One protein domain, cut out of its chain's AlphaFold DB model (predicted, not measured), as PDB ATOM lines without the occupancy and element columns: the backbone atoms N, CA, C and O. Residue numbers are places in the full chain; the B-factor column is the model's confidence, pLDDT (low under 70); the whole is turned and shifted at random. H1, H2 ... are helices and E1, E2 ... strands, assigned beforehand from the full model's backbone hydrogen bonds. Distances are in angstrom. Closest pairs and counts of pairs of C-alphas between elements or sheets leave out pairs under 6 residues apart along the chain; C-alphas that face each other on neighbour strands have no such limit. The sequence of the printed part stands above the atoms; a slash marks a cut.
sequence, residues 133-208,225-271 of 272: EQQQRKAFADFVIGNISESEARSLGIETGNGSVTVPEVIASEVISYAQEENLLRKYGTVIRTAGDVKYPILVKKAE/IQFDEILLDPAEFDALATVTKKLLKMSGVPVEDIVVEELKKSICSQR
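AT A GLANCE: This is residues 133 to 208 and 225 to 271 of the 272 residues of the protein "Major capsid protein" of Enterococcus durans (UniProt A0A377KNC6). What shape is this? It is a long, loose rod: a two-stranded ribbon, E1 and E2, makes one end, and crossed helices H1, H3 and H6 make a cluster farther along, with H2 folded back beside H1 and H5 beyond. The unnamed stretch 232 to 244 runs from the ribbon to H5. What is it built of? The 123 printed residues, mostly helix by class, hold H1 H2 H3 H4 E1 E2 H5 H6 in chain order, E1 and E2 antiparallel; the radius of gyration of the C-alphas is 18.9 A and the spans are 69 by 29 by 23 A.

IN THESE COORDINATES: Where are the strands? E1 is residues 199 to 205, 17.8 A, from C-alpha 199 at (145.415, 159.505, 140.281); E2 is 226 to 231, 16.6 A. Where are the helices? H1 is 133 to 145, 18.5 A; H2 150 to 155; H3 169 to 182, 20.0 A; H4 184 to 188; H5 245 to 248; H6 255 to 269, 21.0 A, ending at (139.928, 134.010, 137.386).

HOW THE PARTS SIT: How do E1 and E2 pair? N 202 and O 228 are within hydrogen-bond range at 2.8 A. Which helices touch? H6 touches H3 at a steep tilt of 55 degrees, closest C-alphas Val 175 and Lys 264, 5.3 A. H6 touches H1 about perpendicular at 90 degrees, Ala 141 to Glu 256, 5.1 A; H1 and H2 form a hairpin, Ala 139 to Ala 153, 6.4 A. H3 and H4 touch only at the corner, Gln 180 to Arg 186, 5.0 A. Are the backbones complete? Each O i to N i+4 pair is within hydrogen-bond range in H1, H2, H3, H4 and H6; H5 is too short for one.

THE WHOLE: Is anything missing? Residues 209 to 224 are not printed; C-alphas 208 and 225 are 9.0 A apart. Which links are long? H2 to H3 and E2 to H5. Where is confidence low? 46 residues are under 70, among them 237 to 257.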
ATOM      1  N   GLU A 133     144.388 143.025 112.436       75.38
ATOM      2  CA  GLU A 133     144.038 142.462 113.748       75.38
ATOM      3  C   GLU A 133     143.968 140.923 113.710       75.38
ATOM      4  O   GLU A 133     144.524 140.251 114.578       75.38
ATOM      5  N   GLN A 134     143.369 140.341 112.663       77.12
ATOM      6  CA  GLN A 134     143.338 138.885 112.471       77.12
ATOM      7  C   GLN A 134     144.726 138.287 112.224       77.12
ATOM      8  O   GLN A 134     145.042 137.225 112.761       77.12
ATOM      9  N   GLN A 135     145.573 138.962 111.444       76.75
ATOM     10  CA  GLN A 135     146.955 138.526 111.236       76.75
ATOM     11  C   GLN A 135     147.760 138.564 112.533       76.75
ATOM     12  O   GLN A 135     148.469 137.605 112.822       76.75
ATOM     13  N   GLN A 136     147.606 139.614 113.342       78.25
ATOM     14  CA  GLN A 136     148.245 139.710 114.656       78.25
ATOM     15  C   GLN A 136     147.767 138.610 115.604       78.25
ATOM     16  O   GLN A 136     148.585 137.984 116.274       78.25
ATOM     17  N   ARG A 137     146.461 138.316 115.624       78.56
ATOM     18  CA  ARG A 137     145.897 137.216 116.419       78.56
ATOM     19  C   ARG A 137     146.471 135.864 116.010       78.56
ATOM     20  O   ARG A 137     146.903 135.101 116.872       78.56
ATOM     21  N   LYS A 138     146.496 135.578 114.707       79.19
ATOM     22  CA  LYS A 138     147.034 134.320 114.184       79.19
ATOM     23  C   LYS A 138     148.525 134.188 114.496       79.19
ATOM     24  O   LYS A 138     148.941 133.179 115.049       79.19
ATOM     25  N   ALA A 139     149.293 135.242 114.236       77.44
ATOM     26  CA  ALA A 139     150.716 135.289 114.538       77.44
ATOM     27  C   ALA A 139     151.002 135.091 116.036       77.44
ATOM     28  O   ALA A 139     151.940 134.388 116.396       77.44
ATOM     29  N   PHE A 140     150.175 135.661 116.917       77.19
ATOM     30  CA  PHE A 140     150.309 135.478 118.362       77.19
ATOM     31  C   PHE A 140     150.056 134.030 118.776       77.19
ATOM     32  O   PHE A 140     150.868 133.452 119.496       77.19
ATOM     33  N   ALA A 141     148.981 133.414 118.284       73.88
ATOM     34  CA  ALA A 141     148.688 132.018 118.593       73.88
ATOM     35  C   ALA A 141     149.765 131.066 118.044       73.88
ATOM     36  O   ALA A 141     150.234 130.178 118.760       73.88
ATOM     37  N   ASP A 142     150.231 131.311 116.816       76.94
ATOM     38  CA  ASP A 142     151.330 130.570 116.197       76.94
ATOM     39  C   ASP A 142     152.639 130.716 116.989       76.94
ATOM     40  O   ASP A 142     153.407 129.755 117.101       76.94
ATOM     41  N   PHE A 143     152.898 131.885 117.586       75.62
ATOM     42  CA  PHE A 143     154.064 132.082 118.445       75.62
ATOM     43  C   PHE A 143     153.942 131.307 119.759       75.62
ATOM     44  O   PHE A 143     154.878 130.607 120.139       75.62
ATOM     45  N   VAL A 144     152.792 131.384 120.439       73.06
ATOM     46  CA  VAL A 144     152.549 130.679 121.714       73.06
ATOM     47  C   VAL A 144     152.708 129.163 121.547       73.06
ATOM     48  O   VAL A 144     153.193 128.470 122.443       73.06
ATOM     49  N   ILE A 145     152.352 128.644 120.374       71.62
ATOM     50  CA  ILE A 145     152.506 127.232 120.014       71.62
ATOM     51  C   ILE A 145     153.943 126.881 119.586       71.62
ATOM     52  O   ILE A 145     154.350 125.714 119.649       71.62
ATOM     53  N   GLY A 146     154.740 127.880 119.202       73.19
ATOM     54  CA  GLY A 146     156.113 127.722 118.732       73.19
ATOM     55  C   GLY A 146     156.219 127.326 117.258       73.19
ATOM     56  O   GLY A 146     157.183 126.655 116.879       73.19
ATOM     57  N   ASN A 147     155.228 127.698 116.441       73.38
ATOM     58  CA  ASN A 147     155.247 127.516 114.987       73.38
ATOM     59  C   ASN A 147     156.095 128.587 114.283       73.38
ATOM     60  O   ASN A 147     156.716 128.283 113.265       73.38
ATOM     61  N   ILE A 148     156.146 129.810 114.826       75.00
ATOM     62  CA  ILE A 148     156.922 130.930 114.271       75.00
ATOM     63  C   ILE A 148     158.106 131.322 115.160       75.00
ATOM     64  O   ILE A 148     158.119 131.074 116.366       75.00
ATOM     65  N   SER A 149     159.117 131.941 114.548       76.50
ATOM     66  CA  SER A 149     160.316 132.427 115.249       76.50
ATOM     67  C   SER A 149     160.100 133.801 115.903       76.50
ATOM     68  O   SER A 149     159.276 134.593 115.450       76.50
ATOM     69  N   GLU A 150     160.893 134.145 116.924       73.00
ATOM     70  CA  GLU A 150     160.843 135.468 117.582       73.00
ATOM     71  C   GLU A 150     161.062 136.638 116.613       73.00
ATOM     72  O   GLU A 150     160.436 137.689 116.747       73.00
ATOM     73  N   SER A 151     161.938 136.464 115.618       74.25
ATOM     74  CA  SER A 151     162.175 137.466 114.574       74.25
ATOM     75  C   SER A 151     160.948 137.694 113.697       74.25
ATOM     76  O   SER A 151     160.671 138.824 113.302       74.25
ATOM     77  N   GLU A 152     160.210 136.627 113.412       72.88
ATOM     78  CA  GLU A 152     159.013 136.670 112.580       72.88
ATOM     79  C   GLU A 152     157.839 137.277 113.352       72.88
ATOM     80  O   GLU A 152     157.186 138.187 112.849       72.88
ATOM     81  N   ALA A 153     157.657 136.905 114.618       73.88
ATOM     82  CA  ALA A 153     156.666 137.528 115.494       73.88
ATOM     83  C   ALA A 153     156.900 139.043 115.647       73.88
ATOM     84  O   ALA A 153     155.963 139.830 115.502       73.88
ATOM     85  N   ARG A 154     158.162 139.469 115.824       75.50
ATOM     86  CA  ARG A 154     158.523 140.898 115.857       75.50
ATOM     87  C   ARG A 154     158.210 141.619 114.551       75.50
ATOM     88  O   ARG A 154     157.711 142.738 114.582       75.50
ATOM     89  N   SER A 155     158.452 140.979 113.407       72.38
ATOM     90  CA  SER A 155     158.103 141.556 112.099       72.38
ATOM     91  C   SER A 155     156.594 141.726 111.896       72.38
ATOM     92  O   SER A 155     156.164 142.611 111.159       72.38
ATOM     93  N   LEU A 156     155.792 140.916 112.591       73.94
ATOM     94  CA  LEU A 156     154.331 140.953 112.568       73.94
ATOM     95  C   LEU A 156     153.744 141.889 113.642       73.94
ATOM     96  O   LEU A 156     152.525 141.962 113.800       73.94
ATOM     97  N   GLY A 157     154.598 142.645 114.344       68.94
ATOM     98  CA  GLY A 157     154.193 143.640 115.337       68.94
ATOM     99  C   GLY A 157     153.901 143.062 116.720       68.94
ATOM    100  O   GLY A 157     153.189 143.693 117.496       68.94
ATOM    101  N   ILE A 158     154.416 141.869 117.026       75.31
ATOM    102  CA  ILE A 158     154.327 141.265 118.357       75.31
ATOM    103  C   ILE A 158     155.638 141.522 119.094       75.31
ATOM    104  O   ILE A 158     156.713 141.108 118.653       75.31
ATOM    105  N   GLU A 159     155.551 142.191 120.237       71.38
ATOM    106  CA  GLU A 159     156.705 142.430 121.096       71.38
ATOM    107  C   GLU A 159     157.073 141.134 121.830       71.38
ATOM    108  O   GLU A 159     156.321 140.623 122.660       71.38
ATOM    109  N   THR A 160     158.232 140.574 121.476       71.75
ATOM    110  CA  THR A 160     158.805 139.379 122.105       71.75
ATOM    111  C   THR A 160     160.135 139.728 122.760       71.75
ATOM    112  O   THR A 160     160.949 140.456 122.180       71.75
ATOM    113  N   GLY A 161     160.369 139.210 123.966       67.19
ATOM    114  CA  GLY A 161     161.597 139.454 124.718       67.19
ATOM    115  C   GLY A 161     161.876 138.343 125.721       67.19
ATOM    116  O   GLY A 161     161.000 137.952 126.476       67.19
ATOM    117  N   ASN A 162     163.105 137.820 125.738       63.62
ATOM    118  CA  ASN A 162     163.588 136.872 126.752       63.62
ATOM    119  C   ASN A 162     162.677 135.639 126.989       63.62
ATOM    120  O   ASN A 162     162.547 135.168 128.118       63.62
ATOM    121  N   GLY A 163     162.039 135.123 125.932       62.44
ATOM    122  CA  GLY A 163     161.112 133.987 126.006       62.44
ATOM    123  C   GLY A 163     159.683 134.322 126.460       62.44
ATOM    124  O   GLY A 163     158.873 133.403 126.574       62.44
ATOM    125  N   SER A 164     159.357 135.596 126.695       66.06
ATOM    126  CA  SER A 164     157.997 136.082 126.945       66.06
ATOM    127  C   SER A 164     157.450 136.889 125.762       66.06
ATOM    128  O   SER A 164     158.181 137.318 124.859       66.06
ATOM    129  N   VAL A 165     156.127 137.051 125.749       73.00
ATOM    130  CA  VAL A 165     155.377 137.732 124.691       73.00
ATOM    131  C   VAL A 165     154.406 138.692 125.328       73.00
ATOM    132  O   VAL A 165     153.595 138.284 126.162       73.00
ATOM    133  N   THR A 166     154.443 139.940 124.887       77.00
ATOM    134  CA  THR A 166     153.421 140.911 125.256       77.00
ATOM    135  C   THR A 166     152.135 140.591 124.502       77.00
ATOM    136  O   THR A 166     152.134 140.422 123.281       77.00
ATOM    137  N   VAL A 167     151.020 140.502 125.227       74.62
ATOM    138  CA  VAL A 167     149.701 140.256 124.634       74.62
ATOM    139  C   VAL A 167     149.326 141.439 123.726       74.62
ATOM    140  O   VAL A 167     149.275 142.570 124.214       74.62
ATOM    141  N   PRO A 168     149.025 141.217 122.429       76.69
ATOM    142  CA  PRO A 168     148.590 142.288 121.537       76.69
ATOM    143  C   PRO A 168     147.310 142.971 122.035       76.69
ATOM    144  O   PRO A 168     146.430 142.314 122.598       76.69
ATOM    145  N   GLU A 169     147.159 144.270 121.758       77.00
ATOM    146  CA  GLU A 169     146.030 145.088 122.237       77.00
ATOM    147  C   GLU A 169     144.659 144.481 121.887       77.00
ATOM    148  O   GLU A 169     143.726 144.523 122.691       77.00
ATOM    149  N   VAL A 170     144.552 143.842 120.720       77.12
ATOM    150  CA  VAL A 170     143.340 143.146 120.267       77.12
ATOM    151  C   VAL A 170     142.926 142.067 121.270       77.12
ATOM    152  O   VAL A 170     141.798 142.076 121.760       77.12
ATOM    153  N   ILE A 171     143.855 141.189 121.651       75.25
ATOM    154  CA  ILE A 171     143.592 140.106 122.604       75.25
ATOM    155  C   ILE A 171     143.376 140.671 124.009       75.25
ATOM    156  O   ILE A 171     142.474 140.220 124.710       75.25
ATOM    157  N   ALA A 172     144.133 141.698 124.407       72.69
ATOM    158  CA  ALA A 172     143.931 142.368 125.689       72.69
ATOM    159  C   ALA A 172     142.510 142.947 125.813       72.69
ATOM    160  O   ALA A 172     141.869 142.808 126.855       72.69
ATOM    161  N   SER A 173     141.982 143.544 124.740       73.56
ATOM    162  CA  SER A 173     140.617 144.071 124.716       73.56
ATOM    163  C   SER A 173     139.562 142.968 124.846       73.56
ATOM    164  O   SER A 173     138.615 143.128 125.615       73.56
ATOM    165  N   GLU A 174     139.765 141.820 124.193       72.44
ATOM    166  CA  GLU A 174     138.891 140.649 124.318       72.44
ATOM    167  C   GLU A 174     138.922 140.060 125.736       72.44
ATOM    168  O   GLU A 174     137.871 139.727 126.280       72.44
ATOM    169  N   VAL A 175     140.103 139.974 126.362       72.44
ATOM    170  CA  VAL A 175     140.245 139.547 127.768       72.44
ATOM    171  C   VAL A 175     139.473 140.492 128.689       72.44
ATOM    172  O   VAL A 175     138.771 140.036 129.587       72.44
ATOM    173  N   ILE A 176     139.577 141.808 128.478       72.94
ATOM    174  CA  ILE A 176     138.868 142.804 129.295       72.94
ATOM    175  C   ILE A 176     137.352 142.660 129.138       72.94
ATOM    176  O   ILE A 176     136.653 142.684 130.149       72.94
ATOM    177  N   SER A 177     136.853 142.503 127.911       74.38
ATOM    178  CA  SER A 177     135.422 142.307 127.648       74.38
ATOM    179  C   SER A 177     134.910 141.011 128.275       74.38
ATOM    180  O   SER A 177     133.913 141.033 128.990       74.38
ATOM    181  N   TYR A 178     135.637 139.902 128.117       71.38
ATOM    182  CA  TYR A 178     135.294 138.636 128.770       71.38
ATOM    183  C   TYR A 178     135.278 138.775 130.305       71.38
ATOM    184  O   TYR A 178     134.338 138.345 130.972       71.38
ATOM    185  N   ALA A 179     136.254 139.488 130.878       67.06
ATOM    186  CA  ALA A 179     136.283 139.786 132.309       67.06
ATOM    187  C   ALA A 179     135.084 140.629 132.778       67.06
ATOM    188  O   ALA A 179     134.680 140.516 133.933       67.06
ATOM    189  N   GLN A 180     134.537 141.509 131.932       65.94
ATOM    190  CA  GLN A 180     133.346 142.305 132.259       65.94
ATOM    191  C   GLN A 180     132.070 141.460 132.292       65.94
ATOM    192  O   GLN A 180     131.155 141.779 133.054       65.94
ATOM    193  N   GLU A 181     131.999 140.405 131.482       71.19
ATOM    194  CA  GLU A 181     130.854 139.495 131.450       71.19
ATOM    195  C   GLU A 181     130.825 138.570 132.674       71.19
ATOM    196  O   GLU A 181     129.767 138.406 133.288       71.19
ATOM    197  N   GLU A 182     131.981 138.029 133.065       73.75
ATOM    198  CA  GLU A 182     132.103 137.060 134.166       73.75
ATOM    199  C   GLU A 182     132.202 137.719 135.556       73.75
ATOM    200  O   GLU A 182     131.602 137.243 136.523       73.75
ATOM    201  N   ASN A 183     132.936 138.833 135.698       70.81
ATOM    202  CA  ASN A 183     133.161 139.468 137.000       70.81
ATOM    203  C   ASN A 183     132.114 140.559 137.290       70.81
ATOM    204  O   ASN A 183     132.119 141.648 136.704       70.81
ATOM    205  N   LEU A 184     131.257 140.306 138.285       73.12
ATOM    206  CA  LEU A 184     130.216 141.238 138.734       73.12
ATOM    207  C   LEU A 184     130.771 142.607 139.173       73.12
ATOM    208  O   LEU A 184     130.138 143.629 138.911       73.12
ATOM    209  N   LEU A 185     131.953 142.655 139.797       75.88
ATOM    210  CA  LEU A 185     132.592 143.910 140.211       75.88
ATOM    211  C   LEU A 185     133.011 144.754 139.004       75.88
ATOM    212  O   LEU A 185     132.958 145.980 139.064       75.88
ATOM    213  N   ARG A 186     133.377 144.118 137.885       74.56
ATOM    214  CA  ARG A 186     133.694 144.811 136.624       74.56
ATOM    215  C   ARG A 186     132.457 145.228 135.851       74.56
ATOM    216  O   ARG A 186     132.490 146.266 135.202       74.56
ATOM    217  N   LYS A 187     131.375 144.455 135.947       74.94
ATOM    218  CA  LYS A 187     130.086 144.782 135.329       74.94
ATOM    219  C   LYS A 187     129.450 146.035 135.926       74.94
ATOM    220  O   LYS A 187     128.858 146.829 135.202       74.94
ATOM    221  N   TYR A 188     129.560 146.199 137.244       77.44
ATOM    222  CA  TYR A 188     129.017 147.361 137.955       77.44
ATOM    223  C   TYR A 188     130.057 148.457 138.229       77.44
ATOM    224  O   TYR A 188     129.693 149.555 138.646       77.44
ATOM    225  N   GLY A 189     131.340 148.179 137.996       75.06
ATOM    226  CA  GLY A 189     132.426 149.150 138.086       75.06
ATOM    227  C   GLY A 189     132.645 149.919 136.781       75.06
ATOM    228  O   GLY A 189     132.255 149.488 135.700       75.06
ATOM    229  N   THR A 190     133.309 151.072 136.866       74.38
ATOM    230  CA  THR A 190     133.749 151.827 135.684       74.38
ATOM    231  C   THR A 190     135.172 151.419 135.320       74.38
ATOM    232  O   THR A 190     136.085 151.554 136.131       74.38
ATOM    233  N   VAL A 191     135.373 150.919 134.099       75.56
ATOM    234  CA  VAL A 191     136.709 150.607 133.575       75.56
ATOM    235  C   VAL A 191     137.253 151.831 132.853       75.56
ATOM    236  O   VAL A 191     136.662 152.291 131.879       75.56
ATOM    237  N   ILE A 192     138.393 152.336 133.313       74.88
ATOM    238  CA  ILE A 192     139.093 153.462 132.694       74.88
ATOM    239  C   ILE A 192     140.395 152.922 132.112       74.88
ATOM    240  O   ILE A 192     141.149 152.240 132.803       74.88
ATOM    241  N   ARG A 193     140.629 153.178 130.822       74.44
ATOM    242  CA  ARG A 193     141.880 152.819 130.149       74.44
ATOM    243  C   ARG A 193     142.871 153.951 130.353       74.44
ATOM    244  O   ARG A 193     142.598 155.078 129.944       74.44
ATOM    245  N   THR A 194     143.996 153.654 130.980       70.31
ATOM    246  CA  THR A 194     145.041 154.633 131.275       70.31
ATOM    247  C   THR A 194     146.411 154.059 130.960       70.31
ATOM    248  O   THR A 194     146.607 152.846 131.012       70.31
ATOM    249  N   ALA A 195     147.356 154.939 130.635       66.88
ATOM    250  CA  ALA A 195     148.766 154.597 130.529       66.88
ATOM    251  C   ALA A 195     149.474 155.077 131.806       66.88
ATOM    252  O   ALA A 195     149.549 156.282 132.042       66.88
ATOM    253  N   GLY A 196     149.957 154.139 132.628       65.50
ATOM    254  CA  GLY A 196     150.687 154.414 133.872       65.50
ATOM    255  C   GLY A 196     149.816 154.646 135.113       65.50
ATOM    256  O   GLY A 196     148.599 154.437 135.090       65.50
ATOM    257  N   ASP A 197     150.468 155.077 136.192       62.22
ATOM    258  CA  ASP A 197     149.851 155.325 137.499       62.22
ATOM    259  C   ASP A 197     148.974 156.574 137.436       62.22
ATOM    260  O   ASP A 197     149.460 157.708 137.364       62.22
ATOM    261  N   VAL A 198     147.657 156.377 137.452       62.59
ATOM    262  CA  VAL A 198     146.704 157.482 137.356       62.59
ATOM    263  C   VAL A 198     146.052 157.738 138.701       62.59
ATOM    264  O   VAL A 198     145.403 156.877 139.294       62.59
ATOM    265  N   LYS A 199     146.193 158.981 139.164       66.50
ATOM    266  CA  LYS A 199     145.415 159.505 140.281       66.50
ATOM    267  C   LYS A 199     143.996 159.780 139.809       66.50
ATOM    268  O   LYS A 199     143.795 160.563 138.881       66.50
ATOM    269  N   TYR A 200     143.017 159.146 140.442       69.25
ATOM    270  CA  TYR A 200     141.614 159.357 140.126       69.25
ATOM    271  C   TYR A 200     140.980 160.338 141.124       69.25
ATOM    272  O   TYR A 200     140.937 160.035 142.322       69.25
ATOM    273  N   PRO A 201     140.492 161.510 140.670       70.88
ATOM    274  CA  PRO A 201     139.870 162.485 141.551       70.88
ATOM    275  C   PRO A 201     138.442 162.060 141.898       70.88
ATOM    276  O   PRO A 201     137.603 161.821 141.026       70.88
ATOM    277  N   ILE A 202     138.140 162.006 143.189       70.94
ATOM    278  CA  ILE A 202     136.819 161.687 143.720       70.94
ATOM    279  C   ILE A 202     136.245 162.934 144.368       70.94
ATOM    280  O   ILE A 202     136.882 163.609 145.174       70.94
ATOM    281  N   LEU A 203     135.005 163.248 144.014       67.38
ATOM    282  CA  LEU A 203     134.290 164.363 144.607       67.38
ATOM    283  C   LEU A 203     133.788 163.955 145.997       67.38
ATOM    284  O   LEU A 203     132.836 163.184 146.124       67.38
ATOM    285  N   VAL A 204     134.429 164.492 147.035       70.38
ATOM    286  CA  VAL A 204     134.099 164.205 148.440       70.38
ATOM    287  C   VAL A 204     133.000 165.133 148.944       70.38
ATOM    288  O   VAL A 204     132.127 164.709 149.701       70.38
ATOM    289  N   LYS A 205     132.989 166.394 148.491       72.25
ATOM    290  CA  LYS A 205     131.996 167.386 148.918       72.25
ATOM    291  C   LYS A 205     131.283 168.016 147.727       72.25
ATOM    292  O   LYS A 205     131.910 168.659 146.889       72.25
ATOM    293  N   LYS A 206     129.962 167.821 147.667       67.06
ATOM    294  CA  LYS A 206     129.074 168.399 146.646       67.06
ATOM    295  C   LYS A 206     128.710 169.834 147.016       67.06
ATOM    296  O   LYS A 206     128.495 170.129 148.189       67.06
ATOM    297  N   ALA A 207     128.604 170.702 146.014       64.25
ATOM    298  CA  ALA A 207     128.021 172.023 146.204       64.25
ATOM    299  C   ALA A 207     126.526 171.877 146.508       64.25
ATOM    300  O   ALA A 207     125.794 171.210 145.773       64.25
ATOM    301  N   GLU A 208     126.072 172.500 147.591       65.19
ATOM    302  CA  GLU A 208     124.651 172.573 147.909       65.19
ATOM    303  C   GLU A 208     124.017 173.747 147.161       65.19
ATOM    304  O   GLU A 208     124.538 174.866 147.157       65.19
ATOM    305  N   ILE A 225     133.355 173.107 146.818       68.62
ATOM    306  CA  ILE A 225     133.501 171.764 146.247       68.62
ATOM    307  C   ILE A 225     134.897 171.260 146.611       68.62
ATOM    308  O   ILE A 225     135.877 171.974 146.413       68.62
ATOM    309  N   GLN A 226     134.986 170.041 147.142       73.00
ATOM    310  CA  GLN A 226     136.261 169.418 147.498       73.00
ATOM    311  C   GLN A 226     136.444 168.119 146.717       73.00
ATOM    312  O   GLN A 226     135.565 167.249 146.731       73.00
ATOM    313  N   PHE A 227     137.601 168.010 146.071       69.50
ATOM    314  CA  PHE A 227     138.083 166.803 145.414       69.50
ATOM    315  C   PHE A 227     139.184 166.181 146.269       69.50
ATOM    316  O   PHE A 227     139.991 166.901 146.857       69.50
ATOM    317  N   ASP A 228     139.183 164.861 146.344       73.44
ATOM    318  CA  ASP A 228     140.252 164.056 146.925       73.44
ATOM    319  C   ASP A 228     140.835 163.155 145.833       73.44
ATOM    320  O   ASP A 228     140.169 162.892 144.831       73.44
ATOM    321  N   GLU A 229     142.073 162.705 145.986       72.12
ATOM    322  CA  GLU A 229     142.773 161.908 144.979       72.12
ATOM    323  C   GLU A 229     143.019 160.499 145.514       72.12
ATOM    324  O   GLU A 229     143.698 160.319 146.522       72.12
ATOM    325  N   ILE A 230     142.521 159.482 144.805       71.62
ATOM    326  CA  ILE A 230     142.940 158.099 145.046       71.62
ATOM    327  C   ILE A 230     144.007 157.726 144.023       71.62
ATOM    328  O   ILE A 230     143.795 157.837 142.816       71.62
ATOM    329  N   LEU A 231     145.153 157.265 144.513       71.69
ATOM    330  CA  LEU A 231     146.180 156.631 143.694       71.69
ATOM    331  C   LEU A 231     145.715 155.224 143.318       71.69
ATOM    332  O   LEU A 231     145.487 154.389 144.195       71.69
ATOM    333  N   LEU A 232     145.552 154.979 142.020       68.81
ATOM    334  CA  LEU A 232     145.355 153.637 141.490       68.81
ATOM    335  C   LEU A 232     146.735 153.043 141.206       68.81
ATOM    336  O   LEU A 232     147.479 153.604 140.407       68.81
ATOM    337  N   ASP A 233     147.049 151.933 141.869       70.19
ATOM    338  CA  ASP A 233     148.288 151.166 141.697       70.19
ATOM    339  C   ASP A 233     147.975 149.910 140.855       70.19
ATOM    340  O   ASP A 233     147.377 148.953 141.371       70.19
ATOM    341  N   PRO A 234     148.202 149.940 139.528       71.69
ATOM    342  CA  PRO A 234     147.876 148.824 138.650       71.69
ATOM    343  C   PRO A 234     148.863 147.660 138.837       71.69
ATOM    344  O   PRO A 234     150.070 147.831 138.739       71.69
ATOM    345  N   ALA A 235     148.342 146.445 139.029       70.12
ATOM    346  CA  ALA A 235     149.152 145.228 139.092       70.12
ATOM    347  C   ALA A 235     149.268 144.534 137.723       70.12
ATOM    348  O   ALA A 235     148.288 144.447 136.973       70.12
ATOM    349  N   GLU A 236     150.455 143.999 137.432       71.25
ATOM    350  CA  GLU A 236     150.723 143.143 136.271       71.25
ATOM    351  C   GLU A 236     150.278 141.696 136.547       71.25
ATOM    352  O   GLU A 236     150.400 141.194 137.666       71.25
ATOM    353  N   PHE A 237     149.739 141.025 135.525       67.81
ATOM    354  CA  PHE A 237     149.271 139.640 135.615       67.81
ATOM    355  C   PHE A 237     149.957 138.789 134.551       67.81
ATOM    356  O   PHE A 237     149.760 139.014 133.356       67.81
ATOM    357  N   ASP A 238     150.679 137.766 135.002       69.81
ATOM    358  CA  ASP A 238     151.381 136.818 134.143       69.81
ATOM    359  C   ASP A 238     150.681 135.457 134.131       69.81
ATOM    360  O   ASP A 238     150.263 134.938 135.169       69.81
ATOM    361  N   ALA A 239     150.607 134.833 132.954       67.44
ATOM    362  CA  ALA A 239     150.086 133.481 132.790       67.44
ATOM    363  C   ALA A 239     151.091 132.601 132.036       67.44
ATOM    364  O   ALA A 239     151.556 132.945 130.951       67.44
ATOM    365  N   LEU A 240     151.393 131.428 132.601       68.19
ATOM    366  CA  LEU A 240     152.236 130.410 131.975       68.19
ATOM    367  C   LEU A 240     151.380 129.204 131.579       68.19
ATOM    368  O   LEU A 240     150.832 128.518 132.442       68.19
ATOM    369  N   ALA A 241     151.296 128.917 130.279       64.75
ATOM    370  CA  ALA A 241     150.616 127.738 129.750       64.75
ATOM    371  C   ALA A 241     151.618 126.795 129.069       64.75
ATOM    372  O   ALA A 241     152.365 127.196 128.181       64.75
ATOM    373  N   THR A 242     151.621 125.521 129.472       67.12
ATOM    374  CA  THR A 242     152.444 124.484 128.832       67.12
ATOM    375  C   THR A 242     151.579 123.656 127.885       67.12
ATOM    376  O   THR A 242     150.678 122.950 128.336       67.12
ATOM    377  N   VAL A 243     151.866 123.692 126.581       65.31
ATOM    378  CA  VAL A 243     151.137 122.906 125.569       65.31
ATOM    379  C   VAL A 243     151.988 121.727 125.092       65.31
ATOM    380  O   VAL A 243     153.181 121.859 124.813       65.31
ATOM    381  N   THR A 244     151.389 120.538 124.979       67.62
ATOM    382  CA  THR A 244     152.109 119.348 124.501       67.62
ATOM    383  C   THR A 244     152.128 119.273 122.969       67.62
ATOM    384  O   THR A 244     151.098 119.137 122.310       67.62
ATOM    385  N   LYS A 245     153.337 119.251 122.384       65.38
ATOM    386  CA  LYS A 245     153.587 119.195 120.922       65.38
ATOM    387  C   LYS A 245     152.925 118.020 120.193       65.38
ATOM    388  O   LYS A 245     152.754 118.062 118.978       65.38
ATOM    389  N   LYS A 246     152.575 116.951 120.915       63.72
ATOM    390  CA  LYS A 246     151.931 115.759 120.350       63.72
ATOM    391  C   LYS A 246     150.453 115.995 120.024       63.72
ATOM    392  O   LYS A 246     149.987 115.481 119.015       63.72
ATOM    393  N   LEU A 247     149.746 116.782 120.838       62.38
ATOM    394  CA  LEU A 247     148.332 117.100 120.615       62.38
ATOM    395  C   LEU A 247     148.154 118.113 119.481       62.38
ATOM    396  O   LEU A 247     147.242 117.967 118.676       62.38
ATOM    397  N   LEU A 248     149.102 119.042 119.341       62.94
ATOM    398  CA  LEU A 248     149.145 120.031 118.257       62.94
ATOM    399  C   LEU A 248     149.188 119.397 116.856       62.94
ATOM    400  O   LEU A 248     148.591 119.914 115.926       62.94
ATOM    401  N   LYS A 249     149.852 118.244 116.703       63.62
ATOM    402  CA  LYS A 249     149.988 117.548 115.407       63.62
ATOM    403  C   LYS A 249     148.881 116.531 115.111       63.62
ATOM    404  O   LYS A 249     148.818 116.030 113.993       63.62
ATOM    405  N   MET A 250     148.071 116.165 116.107       60.41
ATOM    406  CA  MET A 250     146.995 115.167 115.974       60.41
ATOM    407  C   MET A 250     145.598 115.795 115.939       60.41
ATOM    408  O   MET A 250     144.629 115.111 115.618       60.41
ATOM    409  N   SER A 251     145.492 117.076 116.285       56.66
ATOM    410  CA  SER A 251     144.245 117.827 116.298       56.66
ATOM    411  C   SER A 251     143.915 118.365 114.903       56.66
ATOM    412  O   SER A 251     144.733 119.049 114.299       56.66
ATOM    413  N   GLY A 252     142.705 118.089 114.408       58.03
ATOM    414  CA  GLY A 252     142.088 118.830 113.295       58.03
ATOM    415  C   GLY A 252     141.294 120.060 113.759       58.03
ATOM    416  O   GLY A 252     140.569 120.653 112.970       58.03
ATOM    417  N   VAL A 253     141.378 120.392 115.050       62.44
ATOM    418  CA  VAL A 253     140.721 121.532 115.707       62.44
ATOM    419  C   VAL A 253     141.770 122.632 115.915       62.44
ATOM    420  O   VAL A 253     142.899 122.272 116.270       62.44
ATOM    421  N   PRO A 254     141.434 123.926 115.734       65.94
ATOM    422  CA  PRO A 254     142.352 125.035 116.001       65.94
ATOM    423  C   PRO A 254     142.708 125.072 117.493       65.94
ATOM    424  O   PRO A 254     141.961 125.581 118.329       65.94
ATOM    425  N   VAL A 255     143.844 124.472 117.847       65.06
ATOM    426  CA  VAL A 255     144.358 124.427 119.226       65.06
ATOM    427  C   VAL A 255     144.828 125.825 119.648       65.06
ATOM    428  O   VAL A 255     144.774 126.166 120.824       65.06
ATOM    429  N   GLU A 256     145.217 126.634 118.664       66.19
ATOM    430  CA  GLU A 256     145.520 128.065 118.701       66.19
ATOM    431  C   GLU A 256     144.471 128.847 119.495       66.19
ATOM    432  O   GLU A 256     144.782 129.483 120.503       66.19
ATOM    433  N   ASP A 257     143.214 128.760 119.063       69.81
ATOM    434  CA  ASP A 257     142.116 129.517 119.657       69.81
ATOM    435  C   ASP A 257     141.761 128.991 121.049       69.81
ATOM    436  O   ASP A 257     141.507 129.781 121.956       69.81
ATOM    437  N   ILE A 258     141.843 127.674 121.257       73.06
ATOM    438  CA  ILE A 258     141.583 127.044 122.560       73.06
ATOM    439  C   ILE A 258     142.607 127.505 123.603       73.06
ATOM    440  O   ILE A 258     142.246 127.800 124.739       73.06
ATOM    441  N   VAL A 259     143.888 127.593 123.237       70.38
ATOM    442  CA  VAL A 259     144.938 128.062 124.155       70.38
ATOM    443  C   VAL A 259     144.714 129.528 124.520       70.38
ATOM    444  O   VAL A 259     144.823 129.887 125.692       70.38
ATOM    445  N   VAL A 260     144.349 130.367 123.549       72.12
ATOM    446  CA  VAL A 260     144.019 131.776 123.804       72.12
ATOM    447  C   VAL A 260     142.776 131.904 124.694       72.12
ATOM    448  O   VAL A 260     142.760 132.738 125.597       72.12
ATOM    449  N   GLU A 261     141.750 131.075 124.495       74.75
ATOM    450  CA  GLU A 261     140.558 131.039 125.352       74.75
ATOM    451  C   GLU A 261     140.861 130.603 126.786       74.75
ATOM    452  O   GLU A 261     140.389 131.228 127.734       74.75
ATOM    453  N   GLU A 262     141.675 129.568 126.978       74.25
ATOM    454  CA  GLU A 262     142.071 129.129 128.319       74.25
ATOM    455  C   GLU A 262     142.957 130.165 129.024       74.25
ATOM    456  O   GLU A 262     142.791 130.407 130.222       74.25
ATOM    457  N   LEU A 263     143.835 130.857 128.289       72.81
ATOM    458  CA  LEU A 263     144.603 131.990 128.819       72.81
ATOM    459  C   LEU A 263     143.700 133.173 129.204       72.81
ATOM    460  O   LEU A 263     143.902 133.794 130.248       72.81
ATOM    461  N   LYS A 264     142.661 133.472 128.414       74.19
ATOM    462  CA  LYS A 264     141.655 134.490 128.771       74.19
ATOM    463  C   LYS A 264     140.962 134.148 130.090       74.19
ATOM    464  O   LYS A 264     140.814 135.018 130.953       74.19
ATOM    465  N   LYS A 265     140.558 132.885 130.258       73.62
ATOM    466  CA  LYS A 265     139.894 132.398 131.475       73.62
ATOM    467  C   LYS A 265     140.812 132.447 132.692       73.62
ATOM    468  O   LYS A 265     140.371 132.885 133.755       73.62
ATOM    469  N   SER A 266     142.073 132.031 132.556       70.00
ATOM    470  CA  SER A 266     143.019 132.015 133.679       70.00
ATOM    471  C   SER A 266     143.289 133.422 134.218       70.00
ATOM    472  O   SER A 266     143.174 133.638 135.426       70.00
ATOM    473  N   ILE A 267     143.513 134.393 133.325       69.25
ATOM    474  CA  ILE A 267     143.717 135.804 133.685       69.25
ATOM    475  C   ILE A 267     142.457 136.392 134.338       69.25
ATOM    476  O   ILE A 267     142.556 137.132 135.315       69.25
ATOM    477  N   CYS A 268     141.258 136.055 133.850       64.75
ATOM    478  CA  CYS A 268     140.013 136.517 134.475       64.75
ATOM    479  C   CYS A 268     139.807 135.958 135.883       64.75
ATOM    480  O   CYS A 268     139.407 136.702 136.776       64.75
ATOM    481  N   SER A 269     140.099 134.674 136.090       65.88
ATOM    482  CA  SER A 269     139.928 134.010 137.386       65.88
ATOM    483  C   SER A 269     140.807 134.628 138.478       65.88
ATOM    484  O   SER A 269     140.339 134.851 139.591       65.88
ATOM    485  N   GLN A 270     142.054 134.988 138.151       64.31
ATOM    486  CA  GLN A 270     142.980 135.652 139.082       64.31
ATOM    487  C   GLN A 270     142.627 137.116 139.381       64.31
ATOM    488  O   GLN A 270     143.200 137.703 140.296       64.31
ATOM    489  N   ARG A 271     141.709 137.716 138.615       57.62
ATOM    490  CA  ARG A 271     141.313 139.126 138.728       57.62
ATOM    491  C   ARG A 271     140.028 139.340 139.545       57.62
ATOM    492  O   ARG A 271     139.581 140.484 139.657       57.62
TER     493      ARG A 271